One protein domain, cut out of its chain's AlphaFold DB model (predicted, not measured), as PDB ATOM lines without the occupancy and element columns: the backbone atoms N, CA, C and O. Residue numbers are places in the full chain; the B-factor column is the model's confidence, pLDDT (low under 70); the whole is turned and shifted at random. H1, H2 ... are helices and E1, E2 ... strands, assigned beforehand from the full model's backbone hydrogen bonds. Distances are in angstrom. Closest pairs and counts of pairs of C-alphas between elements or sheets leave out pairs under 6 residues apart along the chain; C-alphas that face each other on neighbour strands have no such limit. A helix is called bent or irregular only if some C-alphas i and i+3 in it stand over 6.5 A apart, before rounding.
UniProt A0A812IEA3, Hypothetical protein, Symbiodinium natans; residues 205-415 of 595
ATOM      1  N   PRO A 205      53.892  21.084   5.945       90.56
ATOM      2  CA  PRO A 205      53.862  21.122   7.406       90.56
ATOM      3  C   PRO A 205      52.641  21.829   8.004       90.56
ATOM      4  O   PRO A 205      52.096  21.369   9.004       90.56
ATOM      5  N   SER A 206      52.182  22.925   7.389       92.31
ATOM      6  CA  SER A 206      51.033  23.684   7.895       92.31
ATOM      7  C   SER A 206      49.724  22.919   7.711       92.31
ATOM      8  O   SER A 206      48.885  22.908   8.610       92.31
ATOM      9  N   GLU A 207      49.543  22.278   6.556       94.00
ATOM     10  CA  GLU A 207      48.364  21.449   6.292       94.00
ATOM     11  C   GLU A 207      48.345  20.220   7.199       94.00
ATOM     12  O   GLU A 207      47.293  19.889   7.743       94.00
ATOM     13  N   TYR A 208      49.505  19.600   7.439       94.31
ATOM     14  CA  TYR A 208      49.608  18.470   8.354       94.31
ATOM     15  C   TYR A 208      49.259  18.853   9.795       94.31
ATOM     16  O   TYR A 208      48.472  18.156  10.431       94.31
ATOM     17  N   CYS A 209      49.792  19.968  10.313       93.81
ATOM     18  CA  CYS A 209      49.442  20.457  11.651       93.81
ATOM     19  C   CYS A 209      47.935  20.734  11.776       93.81
ATOM     20  O   CYS A 209      47.314  20.297  12.744       93.81
ATOM     21  N   ASN A 210      47.330  21.390  10.780       94.44
ATOM     22  CA  ASN A 210      45.887  21.644  10.744       94.44
ATOM     23  C   ASN A 210      45.073  20.345  10.730       94.44
ATOM     24  O   ASN A 210      44.111  20.201  11.486       94.44
ATOM     25  N   ALA A 211      45.451  19.395   9.878       94.00
ATOM     26  CA  ALA A 211      44.765  18.118   9.767       94.00
ATOM     27  C   ALA A 211      44.909  17.288  11.046       94.00
ATOM     28  O   ALA A 211      43.914  16.747  11.513       94.00
ATOM     29  N   TRP A 212      46.092  17.262  11.664       95.00
ATOM     30  CA  TRP A 212      46.315  16.599  12.948       95.00
ATOM     31  C   TRP A 212      45.410  17.173  14.045       95.00
ATOM     32  O   TRP A 212      44.733  16.401  14.722       95.00
ATOM     33  N   VAL A 213      45.322  18.506  14.179       95.75
ATOM     34  CA  VAL A 213      44.432  19.151  15.165       95.75
ATOM     35  C   VAL A 213      42.983  18.740  14.914       95.75
ATOM     36  O   VAL A 213      42.314  18.257  15.824       95.75
ATOM     37  N   LYS A 214      42.505  18.838  13.668       93.25
ATOM     38  CA  LYS A 214      41.135  18.437  13.311       93.25
ATOM     39  C   LYS A 214      40.874  16.957  13.566       93.25
ATOM     40  O   LYS A 214      39.791  16.617  14.037       93.25
ATOM     41  N   THR A 215      41.836  16.082  13.284       93.62
ATOM     42  CA  THR A 215      41.722  14.655  13.588       93.62
ATOM     43  C   THR A 215      41.616  14.445  15.092       93.62
ATOM     44  O   THR A 215      40.689  13.782  15.525       93.62
ATOM     45  N   VAL A 216      42.480  15.044  15.912       93.88
ATOM     46  CA  VAL A 216      42.425  14.878  17.376       93.88
ATOM     47  C   VAL A 216      41.112  15.376  17.980       93.88
ATOM     48  O   VAL A 216      40.593  14.758  18.908       93.88
ATOM     49  N   LEU A 217      40.556  16.469  17.456       92.50
ATOM     50  CA  LEU A 217      39.304  17.029  17.968       92.50
ATOM     51  C   LEU A 217      38.061  16.221  17.570       92.50
ATOM     52  O   LEU A 217      37.105  16.187  18.337       92.50
ATOM     53  N   ASN A 218      38.074  15.567  16.405       90.00
ATOM     54  CA  ASN A 218      36.886  14.907  15.845       90.00
ATOM     55  C   ASN A 218      36.959  13.370  15.825       90.00
ATOM     56  O   ASN A 218      35.959  12.717  15.540       90.00
ATOM     57  N   ALA A 219      38.131  12.778  16.062       85.75
ATOM     58  CA  ALA A 219      38.329  11.339  15.948       85.75
ATOM     59  C   ALA A 219      37.665  10.554  17.078       85.75
ATOM     60  O   ALA A 219      37.684  10.946  18.245       85.75
ATOM     61  N   GLU A 220      37.196   9.353  16.743       86.25
ATOM     62  CA  GLU A 220      36.816   8.381  17.758       86.25
ATOM     63  C   GLU A 220      38.030   7.967  18.617       86.25
ATOM     64  O   GLU A 220      39.139   7.788  18.092       86.25
ATOM     65  N   PRO A 221      37.837   7.677  19.920       85.62
ATOM     66  CA  PRO A 221      38.919   7.235  20.805       85.62
ATOM     67  C   PRO A 221      39.691   6.009  20.292       85.62
ATOM     68  O   PRO A 221      40.878   5.850  20.579       85.62
ATOM     69  N   LYS A 222      39.037   5.134  19.513       87.25
ATOM     70  CA  LYS A 222      39.659   3.941  18.917       87.25
ATOM     71  C   LYS A 222      40.723   4.304  17.875       87.25
ATOM     72  O   LYS A 222      41.774   3.663  17.860       87.25
ATOM     73  N   LEU A 223      40.492   5.343  17.064       91.19
ATOM     74  CA  LEU A 223      41.471   5.831  16.089       91.19
ATOM     75  C   LEU A 223      42.714   6.362  16.799       91.19
ATOM     76  O   LEU A 223      43.838   5.969  16.474       91.19
ATOM     77  N   LEU A 224      42.509   7.217  17.802       89.75
ATOM     78  CA  LEU A 224      43.607   7.802  18.563       89.75
ATOM     79  C   LEU A 224      44.403   6.721  19.304       89.75
ATOM     80  O   LEU A 224      45.628   6.698  19.231       89.75
ATOM     81  N   ARG A 225      43.739   5.742  19.924       86.88
ATOM     82  CA  ARG A 225      44.433   4.623  20.582       86.88
ATOM     83  C   ARG A 225      45.308   3.812  19.616       86.88
ATOM     84  O   ARG A 225      46.386   3.371  20.008       86.88
ATOM     85  N   ALA A 226      44.863   3.611  18.376       90.19
ATOM     86  CA  ALA A 226      45.599   2.822  17.390       90.19
ATOM     87  C   ALA A 226      46.768   3.595  16.752       90.19
ATOM     88  O   ALA A 226      47.861   3.038  16.626       90.19
ATOM     89  N   PHE A 227      46.552   4.861  16.372       93.06
ATOM     90  CA  PHE A 227      47.456   5.596  15.477       93.06
ATOM     91  C   PHE A 227      47.957   6.947  16.005       93.06
ATOM     92  O   PHE A 227      48.831   7.538  15.368       93.06
ATOM     93  N   ASN A 228      47.496   7.440  17.164       91.88
ATOM     94  CA  ASN A 228      47.901   8.762  17.667       91.88
ATOM     95  C   ASN A 228      49.417   8.889  17.847       91.88
ATOM     96  O   ASN A 228      49.986   9.922  17.506       91.88
ATOM     97  N   ARG A 229      50.093   7.827  18.303       90.62
ATOM     98  CA  ARG A 229      51.560   7.797  18.388       90.62
ATOM     99  C   ARG A 229      52.212   8.098  17.038       90.62
ATOM    100  O   ARG A 229      53.094   8.942  16.969       90.62
ATOM    101  N   ALA A 230      51.781   7.429  15.968       91.69
ATOM    102  CA  ALA A 230      52.353   7.632  14.639       91.69
ATOM    103  C   ALA A 230      52.066   9.039  14.117       91.69
ATOM    104  O   ALA A 230      52.993   9.712  13.683       91.69
ATOM    105  N   MET A 231      50.813   9.492  14.215       93.06
ATOM    106  CA  MET A 231      50.407  10.831  13.776       93.06
ATOM    107  C   MET A 231      51.187  11.926  14.517       93.06
ATOM    108  O   MET A 231      51.759  12.826  13.911       93.06
ATOM    109  N   THR A 232      51.281  11.815  15.839       91.50
ATOM    110  CA  THR A 232      51.937  12.819  16.683       91.50
ATOM    111  C   THR A 232      53.462  12.780  16.544       91.50
ATOM    112  O   THR A 232      54.099  13.830  16.540       91.50
ATOM    113  N   ASN A 233      54.070  11.606  16.334       90.06
ATOM    114  CA  ASN A 233      55.511  11.491  16.076       90.06
ATOM    115  C   ASN A 233      55.948  12.161  14.767       90.06
ATOM    116  O   ASN A 233      57.090  12.606  14.669       90.06
ATOM    117  N   GLU A 234      55.085  12.240  13.748       90.44
ATOM    118  CA  GLU A 234      55.440  12.954  12.516       90.44
ATOM    119  C   GLU A 234      55.572  14.460  12.731       90.44
ATOM    120  O   GLU A 234      56.410  15.073  12.075       90.44
ATOM    121  N   LEU A 235      54.843  15.047  13.692       88.38
ATOM    122  CA  LEU A 235      54.997  16.465  14.037       88.38
ATOM    123  C   LEU A 235      56.451  16.791  14.398       88.38
ATOM    124  O   LEU A 235      56.956  17.840  14.018       88.38
ATOM    125  N   LEU A 236      57.159  15.866  15.054       85.62
ATOM    126  CA  LEU A 236      58.565  16.033  15.436       85.62
ATOM    127  C   LEU A 236      59.521  16.140  14.241       85.62
ATOM    128  O   LEU A 236      60.635  16.641  14.386       85.62
ATOM    129  N   LYS A 237      59.116  15.623  13.078       86.56
ATOM    130  CA  LYS A 237      59.939  15.580  11.864       86.56
ATOM    131  C   LYS A 237      59.701  16.784  10.958       86.56
ATOM    132  O   LYS A 237      60.479  17.002  10.030       86.56
ATOM    133  N   LEU A 238      58.635  17.546  11.202       83.81
ATOM    134  CA  LEU A 238      58.285  18.703  10.394       83.81
ATOM    135  C   LEU A 238      59.148  19.920  10.772       83.81
ATOM    136  O   LEU A 238      59.411  20.164  11.953       83.81
ATOM    137  N   PRO A 239      59.571  20.735   9.792       80.50
ATOM    138  CA  PRO A 239      60.195  22.019  10.078       80.50
ATOM    139  C   PRO A 239      59.172  22.972  10.711       80.50
ATOM    140  O   PRO A 239      58.003  22.977  10.334       80.50
ATOM    141  N   ASP A 240      59.614  23.798  11.662       79.19
ATOM    142  CA  ASP A 240      58.785  24.808  12.342       79.19
ATOM    143  C   ASP A 240      57.514  24.252  13.032       79.19
ATOM    144  O   ASP A 240      56.606  25.018  13.370       79.19
ATOM    145  N   ALA A 241      57.463  22.937  13.298       78.94
ATOM    146  CA  ALA A 241      56.270  22.228  13.763       78.94
ATOM    147  C   ALA A 241      55.611  22.871  14.985       78.94
ATOM    148  O   ALA A 241      54.404  23.064  14.991       78.94
ATOM    149  N   GLY A 242      56.393  23.267  15.995       84.00
ATOM    150  CA  GLY A 242      55.853  23.884  17.206       84.00
ATOM    151  C   GLY A 242      55.097  25.191  16.938       84.00
ATOM    152  O   GLY A 242      54.020  25.403  17.490       84.00
ATOM    153  N   SER A 243      55.625  26.061  16.071       87.94
ATOM    154  CA  SER A 243      54.978  27.343  15.745       87.94
ATOM    155  C   SER A 243      53.755  27.156  14.847       87.94
ATOM    156  O   SER A 243      52.747  27.834  15.035       87.94
ATOM    157  N   LEU A 244      53.836  26.244  13.875       90.62
ATOM    158  CA  LEU A 244      52.709  25.918  12.998       90.62
ATOM    159  C   LEU A 244      51.577  25.262  13.787       90.62
ATOM    160  O   LEU A 244      50.442  25.704  13.687       90.62
ATOM    161  N   LEU A 245      51.903  24.301  14.650       92.06
ATOM    162  CA  LEU A 245      50.949  23.638  15.530       92.06
ATOM    163  C   LEU A 245      50.246  24.629  16.462       92.06
ATOM    164  O   LEU A 245      49.030  24.560  16.600       92.06
ATOM    165  N   ALA A 246      50.982  25.573  17.061       93.12
ATOM    166  CA  ALA A 246      50.392  26.613  17.904       93.12
ATOM    167  C   ALA A 246      49.337  27.439  17.147       93.12
ATOM    168  O   ALA A 246      48.253  27.672  17.676       93.12
ATOM    169  N   LYS A 247      49.632  27.831  15.899       92.81
ATOM    170  CA  LYS A 247      48.681  28.543  15.030       92.81
ATOM    171  C   LYS A 247      47.477  27.673  14.676       92.81
ATOM    172  O   LYS A 247      46.354  28.087  14.919       92.81
ATOM    173  N   SER A 248      47.711  26.444  14.211       94.88
ATOM    174  CA  SER A 248      46.664  25.472  13.872       94.88
ATOM    175  C   SER A 248      45.696  25.212  15.028       94.88
ATOM    176  O   SER A 248      44.483  25.125  14.826       94.88
ATOM    177  N   MET A 249      46.232  25.082  16.247       95.62
ATOM    178  CA  MET A 249      45.443  24.947  17.470       95.62
ATOM    179  C   MET A 249      44.651  26.218  17.762       95.62
ATOM    180  O   MET A 249      43.477  26.116  18.090       95.62
ATOM    181  N   GLY A 250      45.269  27.396  17.643       93.00
ATOM    182  CA  GLY A 250      44.592  28.674  17.855       93.00
ATOM    183  C   GLY A 250      43.407  28.860  16.917       93.00
ATOM    184  O   GLY A 250      42.292  29.047  17.396       93.00
ATOM    185  N   ASP A 251      43.635  28.697  15.614       92.88
ATOM    186  CA  ASP A 251      42.604  28.837  14.583       92.88
ATOM    187  C   ASP A 251      41.436  27.866  14.836       92.88
ATOM    188  O   ASP A 251      40.278  28.272  14.868       92.88
ATOM    189  N   SER A 252      41.736  26.589  15.110       92.50
ATOM    190  CA  SER A 252      40.699  25.565  15.329       92.50
ATOM    191  C   SER A 252      39.946  25.752  16.650       92.50
ATOM    192  O   SER A 252      38.744  25.510  16.720       92.50
ATOM    193  N   LEU A 253      40.634  26.160  17.721       91.69
ATOM    194  CA  LEU A 253      40.005  26.351  19.027       91.69
ATOM    195  C   LEU A 253      39.204  27.651  19.088       91.69
ATOM    196  O   LEU A 253      38.254  27.709  19.861       91.69
ATOM    197  N   GLN A 254      39.548  28.678  18.307       86.94
ATOM    198  CA  GLN A 254      38.816  29.949  18.266       86.94
ATOM    199  C   GLN A 254      37.401  29.791  17.685       86.94
ATOM    200  O   GLN A 254      36.487  30.500  18.108       86.94
ATOM    201  N   GLU A 255      37.201  28.833  16.774       83.62
ATOM    202  CA  GLU A 255      35.890  28.501  16.194       83.62
ATOM    203  C   GLU A 255      34.914  27.886  17.219       83.62
ATOM    204  O   GLU A 255      33.700  27.875  17.002       83.62
ATOM    205  N   LEU A 256      35.417  27.386  18.353       80.50
ATOM    206  CA  LEU A 256      34.616  26.690  19.358       80.50
ATOM    207  C   LEU A 256      34.010  27.640  20.399       80.50
ATOM    208  O   LEU A 256      34.639  28.598  20.867       80.50
ATOM    209  N   HIS A 257      32.780  27.330  20.811       79.00
ATOM    210  CA  HIS A 257      32.034  28.108  21.796       79.00
ATOM    211  C   HIS A 257      32.519  27.829  23.230       79.00
ATOM    212  O   HIS A 257      33.098  26.788  23.542       79.00
ATOM    213  N   LEU A 258      32.288  28.786  24.128       76.31
ATOM    214  CA  LEU A 258      32.501  28.605  25.565       76.31
ATOM    215  C   LEU A 258      31.221  28.039  26.200       76.31
ATOM    216  O   LEU A 258      30.139  28.451  25.787       76.31
ATOM    217  N   PRO A 259      31.302  27.145  27.206       65.88
ATOM    218  CA  PRO A 259      32.502  26.607  27.857       65.88
ATOM    219  C   PRO A 259      33.054  25.317  27.219       65.88
ATOM    220  O   PRO A 259      34.010  24.755  27.754       65.88
ATOM    221  N   SER A 260      32.471  24.839  26.110       73.62
ATOM    222  CA  SER A 260      32.761  23.505  25.561       73.62
ATOM    223  C   SER A 260      34.241  23.293  25.251       73.62
ATOM    224  O   SER A 260      34.740  22.223  25.584       73.62
ATOM    225  N   VAL A 261      34.944  24.349  24.804       82.38
ATOM    226  CA  VAL A 261      36.377  24.366  24.423       82.38
ATOM    227  C   VAL A 261      37.348  23.718  25.426       82.38
ATOM    228  O   VAL A 261      38.467  23.339  25.074       82.38
ATOM    229  N   HIS A 262      36.950  23.614  26.696       85.25
ATOM    230  CA  HIS A 262      37.707  22.948  27.752       85.25
ATOM    231  C   HIS A 262      38.052  21.501  27.374       85.25
ATOM    232  O   HIS A 262      39.192  21.063  27.538       85.25
ATOM    233  N   ARG A 263      37.083  20.771  26.813       88.19
ATOM    234  CA  ARG A 263      37.250  19.373  26.412       88.19
ATOM    235  C   ARG A 263      38.275  19.235  25.288       88.19
ATOM    236  O   ARG A 263      39.112  18.335  25.307       88.19
ATOM    237  N   GLU A 264      38.240  20.148  24.331       91.75
ATOM    238  CA  GLU A 264      39.118  20.177  23.167       91.75
ATOM    239  C   GLU A 264      40.554  20.532  23.554       91.75
ATOM    240  O   GLU A 264      41.491  19.890  23.075       91.75
ATOM    241  N   ILE A 265      40.744  21.458  24.503       92.69
ATOM    242  CA  ILE A 265      42.061  21.736  25.094       92.69
ATOM    243  C   ILE A 265      42.640  20.461  25.733       92.69
ATOM    244  O   ILE A 265      43.799  20.120  25.473       92.69
ATOM    245  N   ARG A 266      41.845  19.725  26.526       91.81
ATOM    246  CA  ARG A 266      42.274  18.453  27.144       91.81
ATOM    247  C   ARG A 266      42.579  17.373  26.124       91.81
ATOM    248  O   ARG A 266      43.539  16.628  26.312       91.81
ATOM    249  N   SER A 267      41.770  17.276  25.070       93.50
ATOM    250  CA  SER A 267      41.956  16.294  23.999       93.50
ATOM    251  C   SER A 267      43.290  16.517  23.286       93.50
ATOM    252  O   SER A 267      44.099  15.596  23.176       93.50
ATOM    253  N   LEU A 268      43.588  17.765  22.908       95.06
ATOM    254  CA  LEU A 268      44.866  18.129  22.290       95.06
ATOM    255  C   LEU A 268      46.049  17.883  23.230       95.06
ATOM    256  O   LEU A 268      47.073  17.347  22.800       95.06
ATOM    257  N   ALA A 269      45.903  18.215  24.516       94.00
ATOM    258  CA  ALA A 269      46.926  17.941  25.518       94.00
ATOM    259  C   ALA A 269      47.175  16.432  25.698       94.00
ATOM    260  O   ALA A 269      48.328  15.998  25.720       94.00
ATOM    261  N   SER A 270      46.106  15.628  25.758       93.44
ATOM    262  CA  SER A 270      46.177  14.165  25.843       93.44
ATOM    263  C   SER A 270      46.870  13.572  24.620       93.44
ATOM    264  O   SER A 270      47.749  12.715  24.749       93.44
ATOM    265  N   ALA A 271      46.515  14.058  23.428       94.25
ATOM    266  CA  ALA A 271      47.080  13.572  22.185       94.25
ATOM    267  C   ALA A 271      48.579  13.867  22.085       94.25
ATOM    268  O   ALA A 271      49.335  12.980  21.696       94.25
ATOM    269  N   LEU A 272      49.025  15.059  22.502       92.56
ATOM    270  CA  LEU A 272      50.450  15.397  22.606       92.56
ATOM    271  C   LEU A 272      51.176  14.598  23.692       92.56
ATOM    272  O   LEU A 272      52.361  14.297  23.550       92.56
ATOM    273  N   GLY A 273      50.470  14.224  24.759       89.12
ATOM    274  CA  GLY A 273      51.014  13.494  25.900       89.12
ATOM    275  C   GLY A 273      51.539  12.092  25.609       89.12
ATOM    276  O   GLY A 273      52.206  11.509  26.463       89.12
ATOM    277  N   VAL A 274      51.286  11.551  24.413       88.69
ATOM    278  CA  VAL A 274      51.893  10.287  23.967       88.69
ATOM    279  C   VAL A 274      53.375  10.436  23.622       88.69
ATOM    280  O   VAL A 274      54.094   9.446  23.593       88.69
ATOM    281  N   LEU A 275      53.865  11.653  23.376       85.56
ATOM    282  CA  LEU A 275      55.284  11.900  23.115       85.56
ATOM    283  C   LEU A 275      56.105  11.753  24.398       85.56
ATOM    284  O   LEU A 275      55.648  12.132  25.479       85.56
ATOM    285  N   GLU A 276      57.324  11.209  24.316       82.12
ATOM    286  CA  GLU A 276      58.236  11.237  25.472       82.12
ATOM    287  C   GLU A 276      58.553  12.686  25.845       82.12
ATOM    288  O   GLU A 276      58.682  13.539  24.961       82.12
ATOM    289  N   SER A 277      58.709  12.964  27.143       77.62
ATOM    290  CA  SER A 277      58.880  14.329  27.663       77.62
ATOM    291  C   SER A 277      59.987  15.091  26.927       77.62
ATOM    292  O   SER A 277      59.759  16.203  26.466       77.62
ATOM    293  N   GLN A 278      61.133  14.444  26.688       77.94
ATOM    294  CA  GLN A 278      62.261  15.023  25.950       77.94
ATOM    295  C   GLN A 278      61.910  15.449  24.512       77.94
ATOM    296  O   GLN A 278      62.357  16.495  24.044       77.94
ATOM    297  N   TRP A 279      61.097  14.665  23.800       81.69
ATOM    298  CA  TRP A 279      60.713  14.954  22.417       81.69
ATOM    299  C   TRP A 279      59.620  16.011  22.355       81.69
ATOM    300  O   TRP A 279      59.670  16.889  21.496       81.69
ATOM    301  N   LEU A 280      58.666  15.957  23.285       81.88
ATOM    302  CA  LEU A 280      57.631  16.974  23.434       81.88
ATOM    303  C   LEU A 280      58.254  18.342  23.737       81.88
ATOM    304  O   LEU A 280      57.934  19.337  23.092       81.88
ATOM    305  N   GLU A 281      59.201  18.382  24.672       79.25
ATOM    306  CA  GLU A 281      59.983  19.576  24.988       79.25
ATOM    307  C   GLU A 281      60.749  20.073  23.770       79.25
ATOM    308  O   GLU A 281      60.691  21.254  23.442       79.25
ATOM    309  N   HIS A 282      61.437  19.179  23.063       76.50
ATOM    310  CA  HIS A 282      62.162  19.546  21.859       76.50
ATOM    311  C   HIS A 282      61.243  20.141  20.783       76.50
ATOM    312  O   HIS A 282      61.606  21.117  20.136       76.50
ATOM    313  N   ALA A 283      60.048  19.589  20.595       74.62
ATOM    314  CA  ALA A 283      59.106  20.056  19.583       74.62
ATOM    315  C   ALA A 283      58.483  21.412  19.920       74.62
ATOM    316  O   ALA A 283      58.276  22.243  19.036       74.62
ATOM    317  N   LEU A 284      58.163  21.625  21.198       78.44
ATOM    318  CA  LEU A 284      57.420  22.798  21.650       78.44
ATOM    319  C   LEU A 284      58.345  23.943  22.093       78.44
ATOM    320  O   LEU A 284      58.067  25.115  21.852       78.44
ATOM    321  N   LEU A 285      59.481  23.628  22.708       74.19
ATOM    322  CA  LEU A 285      60.356  24.612  23.350       74.19
ATOM    323  C   LEU A 285      61.616  24.934  22.544       74.19
ATOM    324  O   LEU A 285      62.353  25.850  22.913       74.19
ATOM    325  N   ARG A 286      61.899  24.224  21.444       69.12
ATOM    326  CA  ARG A 286      63.052  24.566  20.606       69.12
ATOM    327  C   ARG A 286      62.799  25.876  19.869       69.12
ATOM    328  O   ARG A 286      61.823  26.035  19.142       69.12
ATOM    329  N   PHE A 287      63.737  26.802  20.037       63.09
ATOM    330  CA  PHE A 287      63.751  28.076  19.336       63.09
ATOM    331  C   PHE A 287      64.041  27.847  17.860       63.09
ATOM    332  O   PHE A 287      65.171  27.514  17.494       63.09
ATOM    333  N   ILE A 288      63.049  28.086  17.009       62.88
ATOM    334  CA  ILE A 288      63.293  28.227  15.578       62.88
ATOM    335  C   ILE A 288      63.047  29.685  15.216       62.88
ATOM    336  O   ILE A 288      62.050  30.281  15.616       62.88
ATOM    337  N   LYS A 289      64.027  30.309  14.549       63.09
ATOM    338  CA  LYS A 289      64.020  31.753  14.240       63.09
ATOM    339  C   LYS A 289      63.828  32.649  15.484       63.09
ATOM    340  O   LYS A 289      63.321  33.761  15.381       63.09
ATOM    341  N   GLY A 290      64.235  32.168  16.663       64.62
ATOM    342  CA  GLY A 290      64.198  32.932  17.914       64.62
ATOM    343  C   GLY A 290      62.855  32.952  18.655       64.62
ATOM    344  O   GLY A 290      62.743  33.706  19.617       64.62
ATOM    345  N   ARG A 291      61.863  32.129  18.278       70.88
ATOM    346  CA  ARG A 291      60.589  31.986  19.017       70.88
ATOM    347  C   ARG A 291      60.272  30.518  19.321       70.88
ATOM    348  O   ARG A 291      60.607  29.641  18.528       70.88
ATOM    349  N   THR A 292      59.641  30.263  20.465       83.94
ATOM    350  CA  THR A 292      59.104  28.943  20.857       83.94
ATOM    351  C   THR A 292      57.643  28.780  20.414       83.94
ATOM    352  O   THR A 292      56.998  29.750  19.993       83.94
ATOM    353  N   SER A 293      57.084  27.566  20.514       87.38
ATOM    354  CA  SER A 293      55.647  27.365  20.273       87.38
ATOM    355  C   SER A 293      54.793  28.135  21.281       87.38
ATOM    356  O   SER A 293      53.765  28.687  20.904       87.38
ATOM    357  N   LEU A 294      55.257  28.245  22.531       89.94
ATOM    358  CA  LEU A 294      54.591  29.004  23.587       89.94
ATOM    359  C   LEU A 294      54.589  30.510  23.281       89.94
ATOM    360  O   LEU A 294      53.545  31.146  23.403       89.94
ATOM    361  N   ASP A 295      55.708  31.065  22.794       89.38
ATOM    362  CA  ASP A 295      55.757  32.469  22.340       89.38
ATOM    363  C   ASP A 295      54.778  32.712  21.186       89.38
ATOM    364  O   ASP A 295      54.113  33.746  21.125       89.38
ATOM    365  N   THR A 296      54.691  31.751  20.262       90.12
ATOM    366  CA  THR A 296      53.772  31.836  19.122       90.12
ATOM    367  C   THR A 296      52.320  31.779  19.581       90.12
ATOM    368  O   THR A 296      51.537  32.614  19.143       90.12
ATOM    369  N   ALA A 297      51.978  30.852  20.478       91.38
ATOM    370  CA  ALA A 297      50.628  30.689  21.012       91.38
ATOM    371  C   ALA A 297      50.167  31.922  21.803       91.38
ATOM    372  O   ALA A 297      49.074  32.421  21.568       91.38
ATOM    373  N   ALA A 298      51.014  32.468  22.680       90.38
ATOM    374  CA  ALA A 298      50.693  33.692  23.417       90.38
ATOM    375  C   ALA A 298      50.524  34.913  22.495       90.38
ATOM    376  O   ALA A 298      49.739  35.815  22.780       90.38
ATOM    377  N   GLY A 299      51.240  34.937  21.366       88.56
ATOM    378  CA  GLY A 299      51.140  35.991  20.357       88.56
ATOM    379  C   GLY A 299      49.844  35.988  19.538       88.56
ATOM    380  O   GLY A 299      49.649  36.916  18.757       88.56
ATOM    381  N   LEU A 300      48.972  34.982  19.691       88.94
ATOM    382  CA  LEU A 300      47.686  34.907  18.984       88.94
ATOM    383  C   LEU A 300      46.601  35.794  19.613       88.94
ATOM    384  O   LEU A 300      45.591  36.062  18.972       88.94
ATOM    385  N   GLY A 301      46.787  36.242  20.860       83.81
ATOM    386  CA  GLY A 301      45.765  36.984  21.610       83.81
ATOM    387  C   GLY A 301      44.628  36.115  22.170       83.81
ATOM    388  O   GLY A 301      43.782  36.627  22.896       83.81
ATOM    389  N   ASP A 302      44.626  34.811  21.875       88.56
ATOM    390  CA  ASP A 302      43.784  33.790  22.505       88.56
ATOM    391  C   ASP A 302      44.677  32.703  23.123       88.56
ATOM    392  O   ASP A 302      45.482  32.051  22.451       88.56
ATOM    393  N   ASN A 303      44.527  32.501  24.428       90.50
ATOM    394  CA  ASN A 303      45.356  31.612  25.226       90.50
ATOM    395  C   ASN A 303      44.915  30.140  25.181       90.50
ATOM    396  O   ASN A 303      45.566  29.316  25.822       90.50
ATOM    397  N   ARG A 304      43.860  29.757  24.446       92.06
ATOM    398  CA  ARG A 304      43.405  28.351  24.342       92.06
ATOM    399  C   ARG A 304      44.509  27.423  23.832       92.06
ATOM    400  O   ARG A 304      44.780  26.390  24.444       92.06
ATOM    401  N   ALA A 305      45.197  27.824  22.761       93.81
ATOM    402  CA  ALA A 305      46.332  27.075  22.221       93.81
ATOM    403  C   ALA A 305      47.484  26.994  23.233       93.81
ATOM    404  O   ALA A 305      48.058  25.927  23.444       93.81
ATOM    405  N   LEU A 306      47.779  28.104  23.921       93.38
ATOM    406  CA  LEU A 306      48.807  28.141  24.959       93.38
ATOM    407  C   LEU A 306      48.467  27.185  26.115       93.38
ATOM    408  O   LEU A 306      49.341  26.454  26.577       93.38
ATOM    409  N   CYS A 307      47.203  27.137  26.542       93.25
ATOM    410  CA  CYS A 307      46.719  26.234  27.586       93.25
ATOM    411  C   CYS A 307      46.862  24.760  27.183       93.25
ATOM    412  O   CYS A 307      47.313  23.960  28.002       93.25
ATOM    413  N   ALA A 308      46.548  24.399  25.935       94.12
ATOM    414  CA  ALA A 308      46.715  23.030  25.437       94.12
ATOM    415  C   ALA A 308      48.190  22.593  25.454       94.12
ATOM    416  O   ALA A 308      48.521  21.514  25.952       94.12
ATOM    417  N   LEU A 309      49.087  23.463  24.978       93.12
ATOM    418  CA  LEU A 309      50.528  23.200  24.951       93.12
ATOM    419  C   LEU A 309      51.128  23.109  26.362       93.12
ATOM    420  O   LEU A 309      51.889  22.184  26.650       93.12
ATOM    421  N   LEU A 310      50.774  24.037  27.258       92.00
ATOM    422  CA  LEU A 310      51.224  24.005  28.652       92.00
ATOM    423  C   LEU A 310      50.686  22.780  29.391       92.00
ATOM    424  O   LEU A 310      51.437  22.147  30.126       92.00
ATOM    425  N   SER A 311      49.424  22.408  29.162       92.12
ATOM    426  CA  SER A 311      48.832  21.204  29.745       92.12
ATOM    427  C   SER A 311      49.621  19.946  29.359       92.12
ATOM    428  O   SER A 311      50.018  19.181  30.238       92.12
ATOM    429  N   ALA A 312      49.962  19.780  28.074       91.69
ATOM    430  CA  ALA A 312      50.788  18.663  27.605       91.69
ATOM    431  C   ALA A 312      52.179  18.637  28.278       91.69
ATOM    432  O   ALA A 312      52.669  17.590  28.715       91.69
ATOM    433  N   LEU A 313      52.816  19.804  28.416       88.94
ATOM    434  CA  LEU A 313      54.119  19.932  29.075       88.94
ATOM    435  C   LEU A 313      54.061  19.656  30.584       88.94
ATOM    436  O   LEU A 313      55.060  19.216  31.152       88.94
ATOM    437  N   LEU A 314      52.910  19.851  31.228       89.25
ATOM    438  CA  LEU A 314      52.714  19.634  32.663       89.25
ATOM    439  C   LEU A 314      52.230  18.224  33.027       89.25
ATOM    440  O   LEU A 314      52.155  17.920  34.212       89.25
ATOM    441  N   LEU A 315      51.957  17.354  32.047       89.50
ATOM    442  CA  LEU A 315      51.523  15.974  32.305       89.50
ATOM    443  C   LEU A 315      52.454  15.239  33.269       89.50
ATOM    444  O   LEU A 315      53.671  15.235  33.078       89.50
ATOM    445  N   GLU A 316      51.894  14.546  34.248       91.00
ATOM    446  CA  GLU A 316      52.666  13.611  35.057       91.00
ATOM    447  C   GLU A 316      52.617  12.227  34.417       91.00
ATOM    448  O   GLU A 316      51.578  11.804  33.922       91.00
ATOM    449  N   VAL A 317      53.746  11.524  34.379       91.62
ATOM    450  CA  VAL A 317      53.861  10.278  33.617       91.62
ATOM    451  C   VAL A 317      54.134   9.111  34.556       91.62
ATOM    452  O   VAL A 317      55.046   9.153  35.384       91.62
ATOM    453  N   VAL A 318      53.356   8.045  34.388       93.56
ATOM    454  CA  VAL A 318      53.519   6.770  35.089       93.56
ATOM    455  C   VAL A 318      53.891   5.692  34.081       93.56
ATOM    456  O   VAL A 318      53.221   5.515  33.065       93.56
ATOM    457  N   ILE A 319      54.947   4.943  34.381       93.88
ATOM    458  CA  ILE A 319      55.355   3.762  33.623       93.88
ATOM    459  C   ILE A 319      54.957   2.518  34.412       93.88
ATOM    460  O   ILE A 319      55.402   2.314  35.542       93.88
ATOM    461  N   ILE A 320      54.150   1.661  33.797       94.62
ATOM    462  CA  ILE A 320      53.684   0.385  34.337       94.62
ATOM    463  C   ILE A 320      54.439  -0.738  33.632       94.62
ATOM    464  O   ILE A 320      54.298  -0.955  32.428       94.62
ATOM    465  N   GLN A 321      55.238  -1.487  34.388       94.25
ATOM    466  CA  GLN A 321      55.988  -2.625  33.862       94.25
ATOM    467  C   GLN A 321      55.046  -3.758  33.405       94.25
ATOM    468  O   GLN A 321      53.971  -3.929  33.988       94.25
ATOM    469  N   PRO A 322      55.452  -4.605  32.437       91.25
ATOM    470  CA  PRO A 322      54.589  -5.650  31.867       91.25
ATOM    471  C   PRO A 322      53.944  -6.566  32.917       91.25
ATOM    472  O   PRO A 322      52.753  -6.864  32.855       91.25
ATOM    473  N   LYS A 323      54.712  -6.964  33.943       89.75
ATOM    474  CA  LYS A 323      54.216  -7.814  35.037       89.75
ATOM    475  C   LYS A 323      53.123  -7.133  35.865       89.75
ATOM    476  O   LYS A 323      52.147  -7.788  36.214       89.75
ATOM    477  N   ALA A 324      53.279  -5.842  36.159       90.62
ATOM    478  CA  ALA A 324      52.272  -5.064  36.880       90.62
ATOM    479  C   ALA A 324      51.020  -4.859  36.012       90.62
ATOM    480  O   ALA A 324      49.902  -5.024  36.493       90.62
ATOM    481  N   CYS A 325      51.192  -4.617  34.708       90.81
ATOM    482  CA  CYS A 325      50.084  -4.532  33.755       90.81
ATOM    483  C   CYS A 325      49.265  -5.834  33.708       90.81
ATOM    484  O   CYS A 325      48.037  -5.794  33.744       90.81
ATOM    485  N   ALA A 326      49.927  -6.995  33.677       87.62
ATOM    486  CA  ALA A 326      49.252  -8.292  33.705       87.62
ATOM    487  C   ALA A 326      48.504  -8.539  35.026       87.62
ATOM    488  O   ALA A 326      47.441  -9.158  35.033       87.62
ATOM    489  N   GLN A 327      49.037  -8.059  36.154       89.25
ATOM    490  CA  GLN A 327      48.366  -8.146  37.455       89.25
ATOM    491  C   GLN A 327      47.120  -7.254  37.520       89.25
ATOM    492  O   GLN A 327      46.082  -7.719  37.981       89.25
ATOM    493  N   LEU A 328      47.196  -6.022  37.006       89.19
ATOM    494  CA  LEU A 328      46.036  -5.130  36.882       89.19
ATOM    495  C   LEU A 328      44.946  -5.759  36.008       89.19
ATOM    496  O   LEU A 328      43.796  -5.849  36.421       89.19
ATOM    497  N   ALA A 329      45.311  -6.293  34.841       87.81
ATOM    498  CA  ALA A 329      44.357  -6.941  33.943       87.81
ATOM    499  C   ALA A 329      43.641  -8.148  34.575       87.81
ATOM    500  O   ALA A 329      42.475  -8.405  34.277       87.81
ATOM    501  N   LYS A 330      44.332  -8.891  35.450       86.56
ATOM    502  CA  LYS A 330      43.755 -10.017  36.201       86.56
ATOM    503  C   LYS A 330      42.813  -9.575  37.316       86.56
ATOM    504  O   LYS A 330      41.929 -10.343  37.658       86.56
ATOM    505  N   ALA A 331      42.992  -8.381  37.876       85.44
ATOM    506  CA  ALA A 331      42.072  -7.836  38.872       85.44
ATOM    507  C   ALA A 331      40.759  -7.332  38.241       85.44
ATOM    508  O   ALA A 331      39.731  -7.325  38.905       85.44
ATOM    509  N   ALA A 332      40.764  -7.008  36.944       79.19
ATOM    510  CA  ALA A 332      39.599  -6.521  36.200       79.19
ATOM    511  C   ALA A 332      38.515  -7.586  35.896       79.19
ATOM    512  O   ALA A 332      37.618  -7.336  35.093       79.19
ATOM    513  N   THR A 333      38.603  -8.806  36.441       65.25
ATOM    514  CA  THR A 333      37.781  -9.960  36.021       65.25
ATOM    515  C   THR A 333      36.388 -10.042  36.658       65.25
ATOM    516  O   THR A 333      35.709 -11.046  36.470       65.25
ATOM    517  N   ASP A 334      35.943  -9.012  37.378       57.97
ATOM    518  CA  ASP A 334      34.670  -9.016  38.124       57.97
ATOM    519  C   ASP A 334      33.403  -8.996  37.234       57.97
ATOM    520  O   ASP A 334      32.293  -9.126  37.746       57.97
ATOM    521  N   VAL A 335      33.531  -8.856  35.906       59.41
ATOM    522  CA  VAL A 335      32.392  -8.803  34.967       59.41
ATOM    523  C   VAL A 335      32.626  -9.763  33.796       59.41
ATOM    524  O   VAL A 335      33.677  -9.714  33.159       59.41
ATOM    525  N   GLU A 336      31.648 -10.617  33.467       54.25
ATOM    526  CA  GLU A 336      31.762 -11.624  32.390       54.25
ATOM    527  C   GLU A 336      32.192 -11.019  31.039       54.25
ATOM    528  O   GLU A 336      32.989 -11.620  30.314       54.25
ATOM    529  N   THR A 337      31.764  -9.789  30.734       59.28
ATOM    530  CA  THR A 337      32.140  -9.047  29.516       59.28
ATOM    531  C   THR A 337      33.632  -8.702  29.446       59.28
ATOM    532  O   THR A 337      34.203  -8.678  28.353       59.28
ATOM    533  N   MET A 338      34.301  -8.510  30.589       61.66
ATOM    534  CA  MET A 338      35.713  -8.110  30.655       61.66
ATOM    535  C   MET A 338      36.654  -9.222  30.192       61.66
ATOM    536  O   MET A 338      37.724  -8.933  29.670       61.66
ATOM    537  N   THR A 339      36.255 -10.491  30.302       60.91
ATOM    538  CA  THR A 339      37.094 -11.645  29.918       60.91
ATOM    539  C   THR A 339      37.397 -11.736  28.418       60.91
ATOM    540  O   THR A 339      38.324 -12.436  28.021       60.91
ATOM    541  N   THR A 340      36.651 -11.002  27.588       70.50
ATOM    542  CA  THR A 340      36.856 -10.937  26.131       70.50
ATOM    543  C   THR A 340      37.783  -9.797  25.700       70.50
ATOM    544  O   THR A 340      38.226  -9.758  24.548       70.50
ATOM    545  N   LEU A 341      38.093  -8.873  26.616       76.56
ATOM    546  CA  LEU A 341      38.921  -7.709  26.337       76.56
ATOM    547  C   LEU A 341      40.417  -8.038  26.463       76.56
ATOM    548  O   LEU A 341      40.823  -8.770  27.371       76.56
ATOM    549  N   PRO A 342      41.267  -7.438  25.611       80.81
ATOM    550  CA  PRO A 342      42.713  -7.568  25.730       80.81
ATOM    551  C   PRO A 342      43.263  -7.161  27.093       80.81
ATOM    552  O   PRO A 342      42.731  -6.258  27.746       80.81
ATOM    553  N   GLN A 343      44.399  -7.752  27.476       86.81
ATOM    554  CA  GLN A 343      45.109  -7.436  28.716       86.81
ATOM    555  C   GLN A 343      45.292  -5.927  28.939       86.81
ATOM    556  O   GLN A 343      45.041  -5.428  30.032       86.81
ATOM    557  N   THR A 344      45.715  -5.188  27.912       84.31
ATOM    558  CA  THR A 344      45.977  -3.744  28.013       84.31
ATOM    559  C   THR A 344      44.712  -2.953  28.330       84.31
ATOM    560  O   THR A 344      44.739  -2.085  29.195       84.31
ATOM    561  N   GLN A 345      43.584  -3.282  27.696       85.25
ATOM    562  CA  GLN A 345      42.309  -2.605  27.935       85.25
ATOM    563  C   GLN A 345      41.769  -2.907  29.335       85.25
ATOM    564  O   GLN A 345      41.341  -1.992  30.035       85.25
ATOM    565  N   ARG A 346      41.865  -4.166  29.778       88.69
ATOM    566  CA  ARG A 346      41.515  -4.559  31.150       88.69
ATOM    567  C   ARG A 346      42.378  -3.859  32.193       88.69
ATOM    568  O   ARG A 346      41.857  -3.377  33.190       88.69
ATOM    569  N   ALA A 347      43.688  -3.778  31.956       89.19
ATOM    570  CA  ALA A 347      44.613  -3.093  32.853       89.19
ATOM    571  C   ALA A 347      44.297  -1.597  32.962       89.19
ATOM    572  O   ALA A 347      44.324  -1.055  34.062       89.19
ATOM    573  N   VAL A 348      43.974  -0.944  31.842       89.19
ATOM    574  CA  VAL A 348      43.557   0.466  31.820       89.19
ATOM    575  C   VAL A 348      42.227   0.654  32.548       89.19
ATOM    576  O   VAL A 348      42.108   1.576  33.343       89.19
ATOM    577  N   HIS A 349      41.248  -0.226  32.337       89.44
ATOM    578  CA  HIS A 349      39.961  -0.148  33.030       89.44
ATOM    579  C   HIS A 349      40.117  -0.281  34.554       89.44
ATOM    580  O   HIS A 349      39.624   0.556  35.310       89.44
ATOM    581  N   GLU A 350      40.864  -1.289  35.008       91.06
ATOM    582  CA  GLU A 350      41.165  -1.474  36.430       91.06
ATOM    583  C   GLU A 350      41.977  -0.306  37.001       91.06
ATOM    584  O   GLU A 350      41.755   0.109  38.137       91.06
ATOM    585  N   LEU A 351      42.898   0.262  36.218       90.12
ATOM    586  CA  LEU A 351      43.616   1.461  36.621       90.12
ATOM    587  C   LEU A 351      42.652   2.626  36.856       90.12
ATOM    588  O   LEU A 351      42.715   3.233  37.920       90.12
ATOM    589  N   CYS A 352      41.754   2.922  35.915       91.56
ATOM    590  CA  CYS A 352      40.774   3.997  36.078       91.56
ATOM    591  C   CYS A 352      39.937   3.799  37.346       91.56
ATOM    592  O   CYS A 352      39.793   4.735  38.129       91.56
ATOM    593  N   LYS A 353      39.496   2.562  37.619       91.25
ATOM    594  CA  LYS A 353      38.784   2.204  38.854       91.25
ATOM    595  C   LYS A 353      39.607   2.515  40.109       91.25
ATOM    596  O   LYS A 353      39.096   3.136  41.037       91.25
ATOM    597  N   ARG A 354      40.885   2.122  40.147       91.50
ATOM    598  CA  ARG A 354      41.786   2.383  41.290       91.50
ATOM    599  C   ARG A 354      42.119   3.858  41.475       91.50
ATOM    600  O   ARG A 354      42.345   4.290  42.600       91.50
ATOM    601  N   LEU A 355      42.159   4.608  40.381       90.56
ATOM    602  CA  LEU A 355      42.389   6.050  40.373       90.56
ATOM    603  C   LEU A 355      41.107   6.866  40.580       90.56
ATOM    604  O   LEU A 355      41.186   8.088  40.612       90.56
ATOM    605  N   MET A 356      39.952   6.203  40.727       91.25
ATOM    606  CA  MET A 356      38.633   6.834  40.840       91.25
ATOM    607  C   MET A 356      38.329   7.793  39.678       91.25
ATOM    608  O   MET A 356      37.691   8.824  39.868       91.25
ATOM    609  N   LEU A 357      38.798   7.448  38.477       90.38
ATOM    610  CA  LEU A 357      38.501   8.182  37.251       90.38
ATOM    611  C   LEU A 357      37.186   7.669  36.671       90.38
ATOM    612  O   LEU A 357      37.022   6.458  36.487       90.38
ATOM    613  N   ASP A 358      36.269   8.583  36.373       88.81
ATOM    614  CA  ASP A 358      35.066   8.259  35.612       88.81
ATOM    615  C   ASP A 358      35.393   7.990  34.126       88.81
ATOM    616  O   ASP A 358      36.545   8.060  33.683       88.81
ATOM    617  N   GLU A 359      34.377   7.617  33.344       83.50
ATOM    618  CA  GLU A 359      34.558   7.292  31.923       83.50
ATOM    619  C   GLU A 359      34.998   8.498  31.080       83.50
ATOM    620  O   GLU A 359      35.726   8.327  30.096       83.50
ATOM    621  N   GLU A 360      34.583   9.708  31.459       85.44
ATOM    622  CA  GLU A 360      34.950  10.933  30.757       85.44
ATOM    623  C   GLU A 360      36.427  11.257  31.004       85.44
ATOM    624  O   GLU A 360      37.195  11.396  30.051       85.44
ATOM    625  N   GLU A 361      36.863  11.257  32.261       87.44
ATOM    626  CA  GLU A 361      38.248  11.466  32.687       87.44
ATOM    627  C   GLU A 361      39.193  10.406  32.100       87.44
ATOM    628  O   GLU A 361      40.276  10.719  31.589       87.44
ATOM    629  N   ALA A 362      38.759   9.143  32.076       87.69
ATOM    630  CA  ALA A 362      39.514   8.044  31.478       87.69
ATOM    631  C   ALA A 362      39.809   8.261  29.982       87.69
ATOM    632  O   ALA A 362      40.832   7.782  29.480       87.69
ATOM    633  N   SER A 363      38.947   8.990  29.264       87.62
ATOM    634  CA  SER A 363      39.137   9.281  27.838       87.62
ATOM    635  C   SER A 363      40.303  10.243  27.564       87.62
ATOM    636  O   SER A 363      40.865  10.225  26.467       87.62
ATOM    637  N   PHE A 364      40.733  11.020  28.568       90.50
ATOM    638  CA  PHE A 364      41.833  11.987  28.465       90.50
ATOM    639  C   PHE A 364      43.189  11.445  28.928       90.50
ATOM    640  O   PHE A 364      44.162  12.203  28.989       90.50
ATOM    641  N   LEU A 365      43.277  10.150  29.243       90.88
ATOM    642  CA  LEU A 365      44.548   9.494  29.536       90.88
ATOM    643  C   LEU A 365      45.388   9.346  28.263       90.88
ATOM    644  O   LEU A 365      44.967   8.720  27.287       90.88
ATOM    645  N   SER A 366      46.623   9.844  28.303       91.38
ATOM    646  CA  SER A 366      47.605   9.598  27.244       91.38
ATOM    647  C   SER A 366      48.193   8.204  27.429       91.38
ATOM    648  O   SER A 366      49.069   8.024  28.270       91.38
ATOM    649  N   ILE A 367      47.709   7.209  26.687       90.75
ATOM    650  CA  ILE A 367      48.142   5.813  26.842       90.75
ATOM    651  C   ILE A 367      49.060   5.419  25.689       90.75
ATOM    652  O   ILE A 367      48.677   5.479  24.521       90.75
ATOM    653  N   GLU A 368      50.255   4.949  26.028       90.44
ATOM    654  CA  GLU A 368      51.246   4.443  25.087       90.44
ATOM    655  C   GLU A 368      51.697   3.032  25.498       90.44
ATOM    656  O   GLU A 368      51.978   2.765  26.667       90.44
ATOM    657  N   LEU A 369      51.777   2.118  24.529       91.00
ATOM    658  CA  LEU A 369      52.378   0.801  24.726       91.00
ATOM    659  C   LEU A 369      53.902   0.934  24.608       91.00
ATOM    660  O   LEU A 369      54.413   1.531  23.666       91.00
ATOM    661  N   LEU A 370      54.649   0.379  25.554       90.31
ATOM    662  CA  LEU A 370      56.110   0.401  25.537       90.31
ATOM    663  C   LEU A 370      56.666  -0.802  24.774       90.31
ATOM    664  O   LEU A 370      56.027  -1.849  24.691       90.31
ATOM    665  N   SER A 371      57.898  -0.691  24.273       88.56
ATOM    666  CA  SER A 371      58.579  -1.756  23.514       88.56
ATOM    667  C   SER A 371      58.753  -3.066  24.291       88.56
ATOM    668  O   SER A 371      58.864  -4.131  23.695       88.56
ATOM    669  N   ASN A 372      58.737  -3.013  25.623       88.25
ATOM    670  CA  ASN A 372      58.791  -4.192  26.485       88.25
ATOM    671  C   ASN A 372      57.409  -4.816  26.776       88.25
ATOM    672  O   ASN A 372      57.346  -5.800  27.509       88.25
ATOM    673  N   GLY A 373      56.319  -4.256  26.243       86.25
ATOM    674  CA  GLY A 373      54.940  -4.676  26.517       86.25
ATOM    675  C   GLY A 373      54.310  -4.033  27.761       86.25
ATOM    676  O   GLY A 373      53.218  -4.430  28.161       86.25
ATOM    677  N   GLY A 374      54.994  -3.079  28.401       92.06
ATOM    678  CA  GLY A 374      54.455  -2.266  29.494       92.06
ATOM    679  C   GLY A 374      53.609  -1.103  28.978       92.06
ATOM    680  O   GLY A 374      53.472  -0.916  27.774       92.06
ATOM    681  N   LEU A 375      53.069  -0.290  29.882       93.19
ATOM    682  CA  LEU A 375      52.282   0.895  29.531       93.19
ATOM    683  C   LEU A 375      52.943   2.162  30.061       93.19
ATOM    684  O   LEU A 375      53.496   2.170  31.158       93.19
ATOM    685  N   ARG A 376      52.837   3.244  29.299       92.38
ATOM    686  CA  ARG A 376      53.136   4.603  29.733       92.38
ATOM    687  C   ARG A 376      51.847   5.408  29.709       92.38
ATOM    688  O   ARG A 376      51.108   5.365  28.728       92.38
ATOM    689  N   ILE A 377      51.565   6.087  30.815       92.94
ATOM    690  CA  ILE A 377      50.299   6.779  31.040       92.94
ATOM    691  C   ILE A 377      50.587   8.215  31.457       92.94
ATOM    692  O   ILE A 377      51.255   8.444  32.463       92.94
ATOM    693  N   GLY A 378      50.090   9.167  30.671       92.19
ATOM    694  CA  GLY A 378      50.090  10.590  30.993       92.19
ATOM    695  C   GLY A 378      48.833  10.984  31.765       92.19
ATOM    696  O   GLY A 378      47.713  10.702  31.336       92.19
ATOM    697  N   LEU A 379      49.031  11.646  32.901       92.75
ATOM    698  CA  LEU A 379      48.005  12.130  33.817       92.75
ATOM    699  C   LEU A 379      47.939  13.659  33.763       92.75
ATOM    700  O   LEU A 379      48.952  14.349  33.904       92.75
ATOM    701  N   GLN A 380      46.728  14.189  33.582       91.88
ATOM    702  CA  GLN A 380      46.455  15.621  33.486       91.88
ATOM    703  C   GLN A 380      46.128  16.200  34.870       91.88
ATOM    704  O   GLN A 380      44.986  16.556  35.144       91.88
ATOM    705  N   THR A 381      47.106  16.278  35.777       89.44
ATOM    706  CA  THR A 381      46.865  16.699  37.177       89.44
ATOM    707  C   THR A 381      46.286  18.103  37.296       89.44
ATOM    708  O   THR A 381      45.447  18.361  38.155       89.44
ATOM    709  N   ALA A 382      46.665  18.996  36.377       85.88
ATOM    710  CA  ALA A 382      46.082  20.328  36.272       85.88
ATOM    711  C   ALA A 382      44.558  20.303  36.073       85.88
ATOM    712  O   ALA A 382      43.931  21.292  36.414       85.88
ATOM    713  N   TRP A 383      43.997  19.192  35.578       88.00
ATOM    714  CA  TRP A 383      42.591  18.977  35.224       88.00
ATOM    715  C   TRP A 383      41.866  18.004  36.162       88.00
ATOM    716  O   TRP A 383      40.789  17.531  35.828       88.00
ATOM    717  N   GLY A 384      42.449  17.693  37.324       87.56
ATOM    718  CA  GLY A 384      41.804  16.868  38.351       87.56
ATOM    719  C   GLY A 384      42.239  15.404  38.391       87.56
ATOM    720  O   GLY A 384      41.868  14.703  39.330       87.56
ATOM    721  N   HIS A 385      43.078  14.933  37.457       91.88
ATOM    722  CA  HIS A 385      43.659  13.589  37.575       91.88
ATOM    723  C   HIS A 385      44.535  13.488  38.841       91.88
ATOM    724  O   HIS A 385      45.178  14.473  39.230       91.88
ATOM    725  N   PRO A 386      44.643  12.297  39.462       91.75
ATOM    726  CA  PRO A 386      45.562  12.092  40.572       91.75
ATOM    727  C   PRO A 386      47.014  12.285  40.125       91.75
ATOM    728  O   PRO A 386      47.355  12.101  38.954       91.75
ATOM    729  N   SER A 387      47.889  12.622  41.074       92.31
ATOM    730  CA  SER A 387      49.329  12.711  40.813       92.31
ATOM    731  C   SER A 387      49.909  11.356  40.403       92.31
ATOM    732  O   SER A 387      49.410  10.301  40.801       92.31
ATOM    733  N   ALA A 388      51.012  11.366  39.654       92.00
ATOM    734  CA  ALA A 388      51.728  10.149  39.288       92.00
ATOM    735  C   ALA A 388      52.187   9.369  40.522       92.00
ATOM    736  O   ALA A 388      52.169   8.142  40.495       92.00
ATOM    737  N   GLN A 389      52.536  10.053  41.617       92.56
ATOM    738  CA  GLN A 389      52.862   9.377  42.872       92.56
ATOM    739  C   GLN A 389      51.642   8.656  43.454       92.56
ATOM    740  O   GLN A 389      51.731   7.468  43.743       92.56
ATOM    741  N   SER A 390      50.489   9.331  43.538       92.38
ATOM    742  CA  SER A 390      49.244   8.702  43.993       92.38
ATOM    743  C   SER A 390      48.853   7.515  43.111       92.38
ATOM    744  O   SER A 390      48.343   6.514  43.610       92.38
ATOM    745  N   ALA A 391      49.102   7.604  41.803       92.06
ATOM    746  CA  ALA A 391      48.842   6.511  40.882       92.06
ATOM    747  C   ALA A 391      49.804   5.333  41.081       92.06
ATOM    748  O   ALA A 391      49.369   4.182  41.081       92.06
ATOM    749  N   VAL A 392      51.093   5.593  41.310       93.62
ATOM    750  CA  VAL A 392      52.065   4.552  41.674       93.62
ATOM    751  C   VAL A 392      51.666   3.867  42.980       93.62
ATOM    752  O   VAL A 392      51.701   2.639  43.038       93.62
ATOM    753  N   ASP A 393      51.223   4.622  43.984       92.62
ATOM    754  CA  ASP A 393      50.785   4.072  45.269       92.62
ATOM    755  C   ASP A 393      49.536   3.180  45.111       92.62
ATOM    756  O   ASP A 393      49.447   2.120  45.731       92.62
ATOM    757  N   ALA A 394      48.606   3.553  44.222       90.12
ATOM    758  CA  ALA A 394      47.406   2.769  43.913       90.12
ATOM    759  C   ALA A 394      47.688   1.499  43.079       90.12
ATOM    760  O   ALA A 394      46.991   0.485  43.203       90.12
ATOM    761  N   ILE A 395      48.701   1.529  42.205       89.62
ATOM    762  CA  ILE A 395      49.088   0.374  41.380       89.62
ATOM    763  C   ILE A 395      49.969  -0.597  42.179       89.62
ATOM    764  O   ILE A 395      49.759  -1.811  42.122       89.62
ATOM    765  N   GLY A 396      50.941  -0.070  42.925       89.31
ATOM    766  CA  GLY A 396      51.913  -0.823  43.706       89.31
ATOM    767  C   GLY A 396      53.186  -1.195  42.937       89.31
ATOM    768  O   GLY A 396      53.653  -0.493  42.037       89.31
ATOM    769  N   ALA A 397      53.801  -2.315  43.330       89.56
ATOM    770  CA  ALA A 397      55.110  -2.724  42.831       89.56
ATOM    771  C   ALA A 397      55.123  -2.923  41.302       89.56
ATOM    772  O   ALA A 397      54.357  -3.710  40.751       89.56
ATOM    773  N   GLY A 398      56.059  -2.251  40.625       87.75
ATOM    774  CA  GLY A 398      56.202  -2.305  39.167       87.75
ATOM    775  C   GLY A 398      55.563  -1.133  38.418       87.75
ATOM    776  O   GLY A 398      55.688  -1.090  37.196       87.75
ATOM    777  N   ALA A 399      54.948  -0.175  39.116       93.31
ATOM    778  CA  ALA A 399      54.718   1.169  38.596       93.31
ATOM    779  C   ALA A 399      55.830   2.119  39.066       93.31
ATOM    780  O   ALA A 399      56.298   2.024  40.201       93.31
ATOM    781  N   VAL A 400      56.274   3.021  38.192       93.31
ATOM    782  CA  VAL A 400      57.278   4.043  38.512       93.31
ATOM    783  C   VAL A 400      56.884   5.386  37.915       93.31
ATOM    784  O   VAL A 400      56.327   5.446  36.819       93.31
ATOM    785  N   VAL A 401      57.192   6.465  38.633       90.81
ATOM    786  CA  VAL A 401      57.051   7.827  38.110       90.81
ATOM    787  C   VAL A 401      58.198   8.095  37.141       90.81
ATOM    788  O   VAL A 401      59.368   7.957  37.512       90.81
ATOM    789  N   ASP A 402      57.867   8.505  35.923       86.50
ATOM    790  CA  ASP A 402      58.849   9.041  34.987       86.50
ATOM    791  C   ASP A 402      59.130  10.499  35.371       86.50
ATOM    792  O   ASP A 402      58.291  11.392  35.213       86.50
ATOM    793  N   LYS A 403      60.287  10.729  36.000       65.25
ATOM    794  CA  LYS A 403      60.647  12.045  36.530       65.25
ATOM    795  C   LYS A 403      60.918  13.007  35.376       65.25
ATOM    796  O   LYS A 403      61.969  12.936  34.745       65.25
ATOM    797  N   LYS A 404      60.024  13.978  35.180       65.81
ATOM    798  CA  LYS A 404      60.316  15.163  34.365       65.81
ATOM    799  C   LYS A 404      61.442  15.980  35.006       65.81
ATOM    800  O   LYS A 404      61.426  16.229  36.213       65.81
ATOM    801  N   MET A 405      62.415  16.417  34.204       53.62
ATOM    802  CA  MET A 405      63.347  17.459  34.641       53.62
ATOM    803  C   MET A 405      62.591  18.792  34.781       53.62
ATOM    804  O   MET A 405      61.719  19.087  33.964       53.62
ATOM    805  N   PRO A 406      62.895  19.627  35.790       55.56
ATOM    806  CA  PRO A 406      62.301  20.954  35.888       55.56
ATOM    807  C   PRO A 406      62.793  21.831  34.730       55.56
ATOM    808  O   PRO A 406      63.977  22.146  34.622       55.56
ATOM    809  N   LEU A 407      61.871  22.238  33.858       64.75
ATOM    810  CA  LEU A 407      62.181  23.056  32.690       64.75
ATOM    811  C   LEU A 407      62.270  24.527  33.092       64.75
ATOM    812  O   LEU A 407      61.264  25.152  33.426       64.75
ATOM    813  N   GLY A 408      63.466  25.111  32.999       67.44
ATOM    814  CA  GLY A 408      63.660  26.555  33.192       67.44
ATOM    815  C   GLY A 408      62.782  27.416  32.266       67.44
ATOM    816  O   GLY A 408      62.410  28.527  32.629       67.44
ATOM    817  N   GLU A 409      62.374  26.896  31.102       70.12
ATOM    818  CA  GLU A 409      61.404  27.556  30.214       70.12
ATOM    819  C   GLU A 409      59.968  27.545  30.764       70.12
ATOM    820  O   GLU A 409      59.282  28.560  30.668       70.12
ATOM    821  N   LEU A 410      59.512  26.473  31.427       76.31
ATOM    822  CA  LEU A 410      58.197  26.481  32.089       76.31
ATOM    823  C   LEU A 410      58.141  27.513  33.220       76.31
ATOM    824  O   LEU A 410      57.099  28.127  33.442       76.31
ATOM    825  N   GLN A 411      59.266  27.763  33.901       80.94
ATOM    826  CA  GLN A 411      59.342  28.822  34.912       80.94
ATOM    827  C   GLN A 411      59.134  30.216  34.301       80.94
ATOM    828  O   GLN A 411      58.476  31.057  34.917       80.94
ATOM    829  N   ARG A 412      59.619  30.458  33.072       83.81
ATOM    830  CA  ARG A 412      59.346  31.707  32.337       83.81
ATOM    831  C   ARG A 412      57.867  31.849  31.990       83.81
ATOM    832  O   ARG A 412      57.353  32.961  31.982       83.81
ATOM    833  N   TRP A 413      57.176  30.739  31.761       87.81
ATOM    834  CA  TRP A 413      55.750  30.702  31.436       87.81
ATOM    835  C   TRP A 413      54.826  30.559  32.648       87.81
ATOM    836  O   TRP A 413      53.653  30.231  32.485       87.81
ATOM    837  N   ARG A 414      55.300  30.879  33.860       87.50
ATOM    838  CA  ARG A 414      54.467  30.883  35.074       87.50
ATOM    839  C   ARG A 414      53.131  31.638  34.917       87.50
ATOM    840  O   ARG A 414      52.125  31.058  35.311       87.50
ATOM    841  N   PRO A 415      53.060  32.829  34.280       88.38
ATOM    842  CA  PRO A 415      51.777  33.491  34.018       88.38
ATOM    843  C   PRO A 415      50.812  32.644  33.178       88.38
ATOM    844  O   PRO A 415      49.619  32.624  33.452       88.38
TER     845      PRO A 415
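This is residues 205 to 415 of the 595 residues of the protein "Hypothetical protein" of Symbiodinium natans (UniProt A0A812IEA3). Seven mostly crossed helices, H1 to H7, pack into a lobe at one end, adjoining a small twisted sheet with H12 along one face. Beyond the sheet H8 and H10 pack together, H9 makes the far tip, and after E4 the printed part folds back to H13 near H5. The 211 printed residues include thirteen named helices and four named strands, ordered H1 to H7, E1, H8 to H11, E2, E3, H12, E4, H13; the sheet, E2 E3 E1 E4, is antiparallel, and the class is mixed. It is compact, radius of gyration of the C-alphas 17.3 A, with an elongated outline of 52 by 33 by 31 A.

Start with H1, residues 205 to 218, and H2, 221 to 235, irregular with C-alphas 226 and 229 7.8 A apart; this helical hairpin's closest C-alphas are Trp 212 and Met 231, 7.1 A. H3, 241 to 254, touches H1, closest C-alphas Asn 210 and Ser 248, 5.0 A. H4, 262 to 272, touches H7, 304 to 314, at a steep tilt of 48 degrees, closest C-alphas Ala 269 and Ala 312, 4.4 A. H5, 277 to 285, and H3 touch only at their ends, and H6, 293 to 298, makes a helical hairpin with H7. E1, 316 to 320, pairs with E3, 375 to 379 (N 318 to O 377, 2.9 A), and with E4, 399 to 402 (N 319 to O 400, 2.8 A); E2, 366 to 369, and E3 are a hairpin (N 376 to O 368, 2.8 A). H12, 388 to 395, is on the sheet at a height of 8.2 A, along E1 at 14 degrees on the local plane; E3, H12 and E4 form a split strand-helix-strand unit, two strands running the same way with a helix between, its crossover right-handed. H8, 322 to 331, touches H10, 343 to 354, closest C-alphas Ala 329 and Ala 347, 4.0 A. H9, 336 to 340, is close to H10 but not clearly touching; H11, 359 to 363, is near H4; H13, 408 to 412, is close to H5 but not clearly touching. Every O i to N i+4 pair is within hydrogen-bond range except in H2, 8 of 11, and H9, 0 of 1, whose O i to N i+3 pairs are 2 of 2.

Find C-alpha 205 at (53.862, 21.122, 7.406); H1 runs 20.0 A, H2 19.7 A and H3 19.6 A. E1 begins at (52.666, 13.611, 35.057), and H13 ends at (59.346, 31.707, 32.337).

The C-alphas of Lys 289 and Glu 336 are farthest apart, 57.0 A. The printed part has no cut, and no link is long. Mean pLDDT of the printed part is 86.2; residue 259 and residues 286 to 290, 333 to 339 and 403 to 408 are under 70.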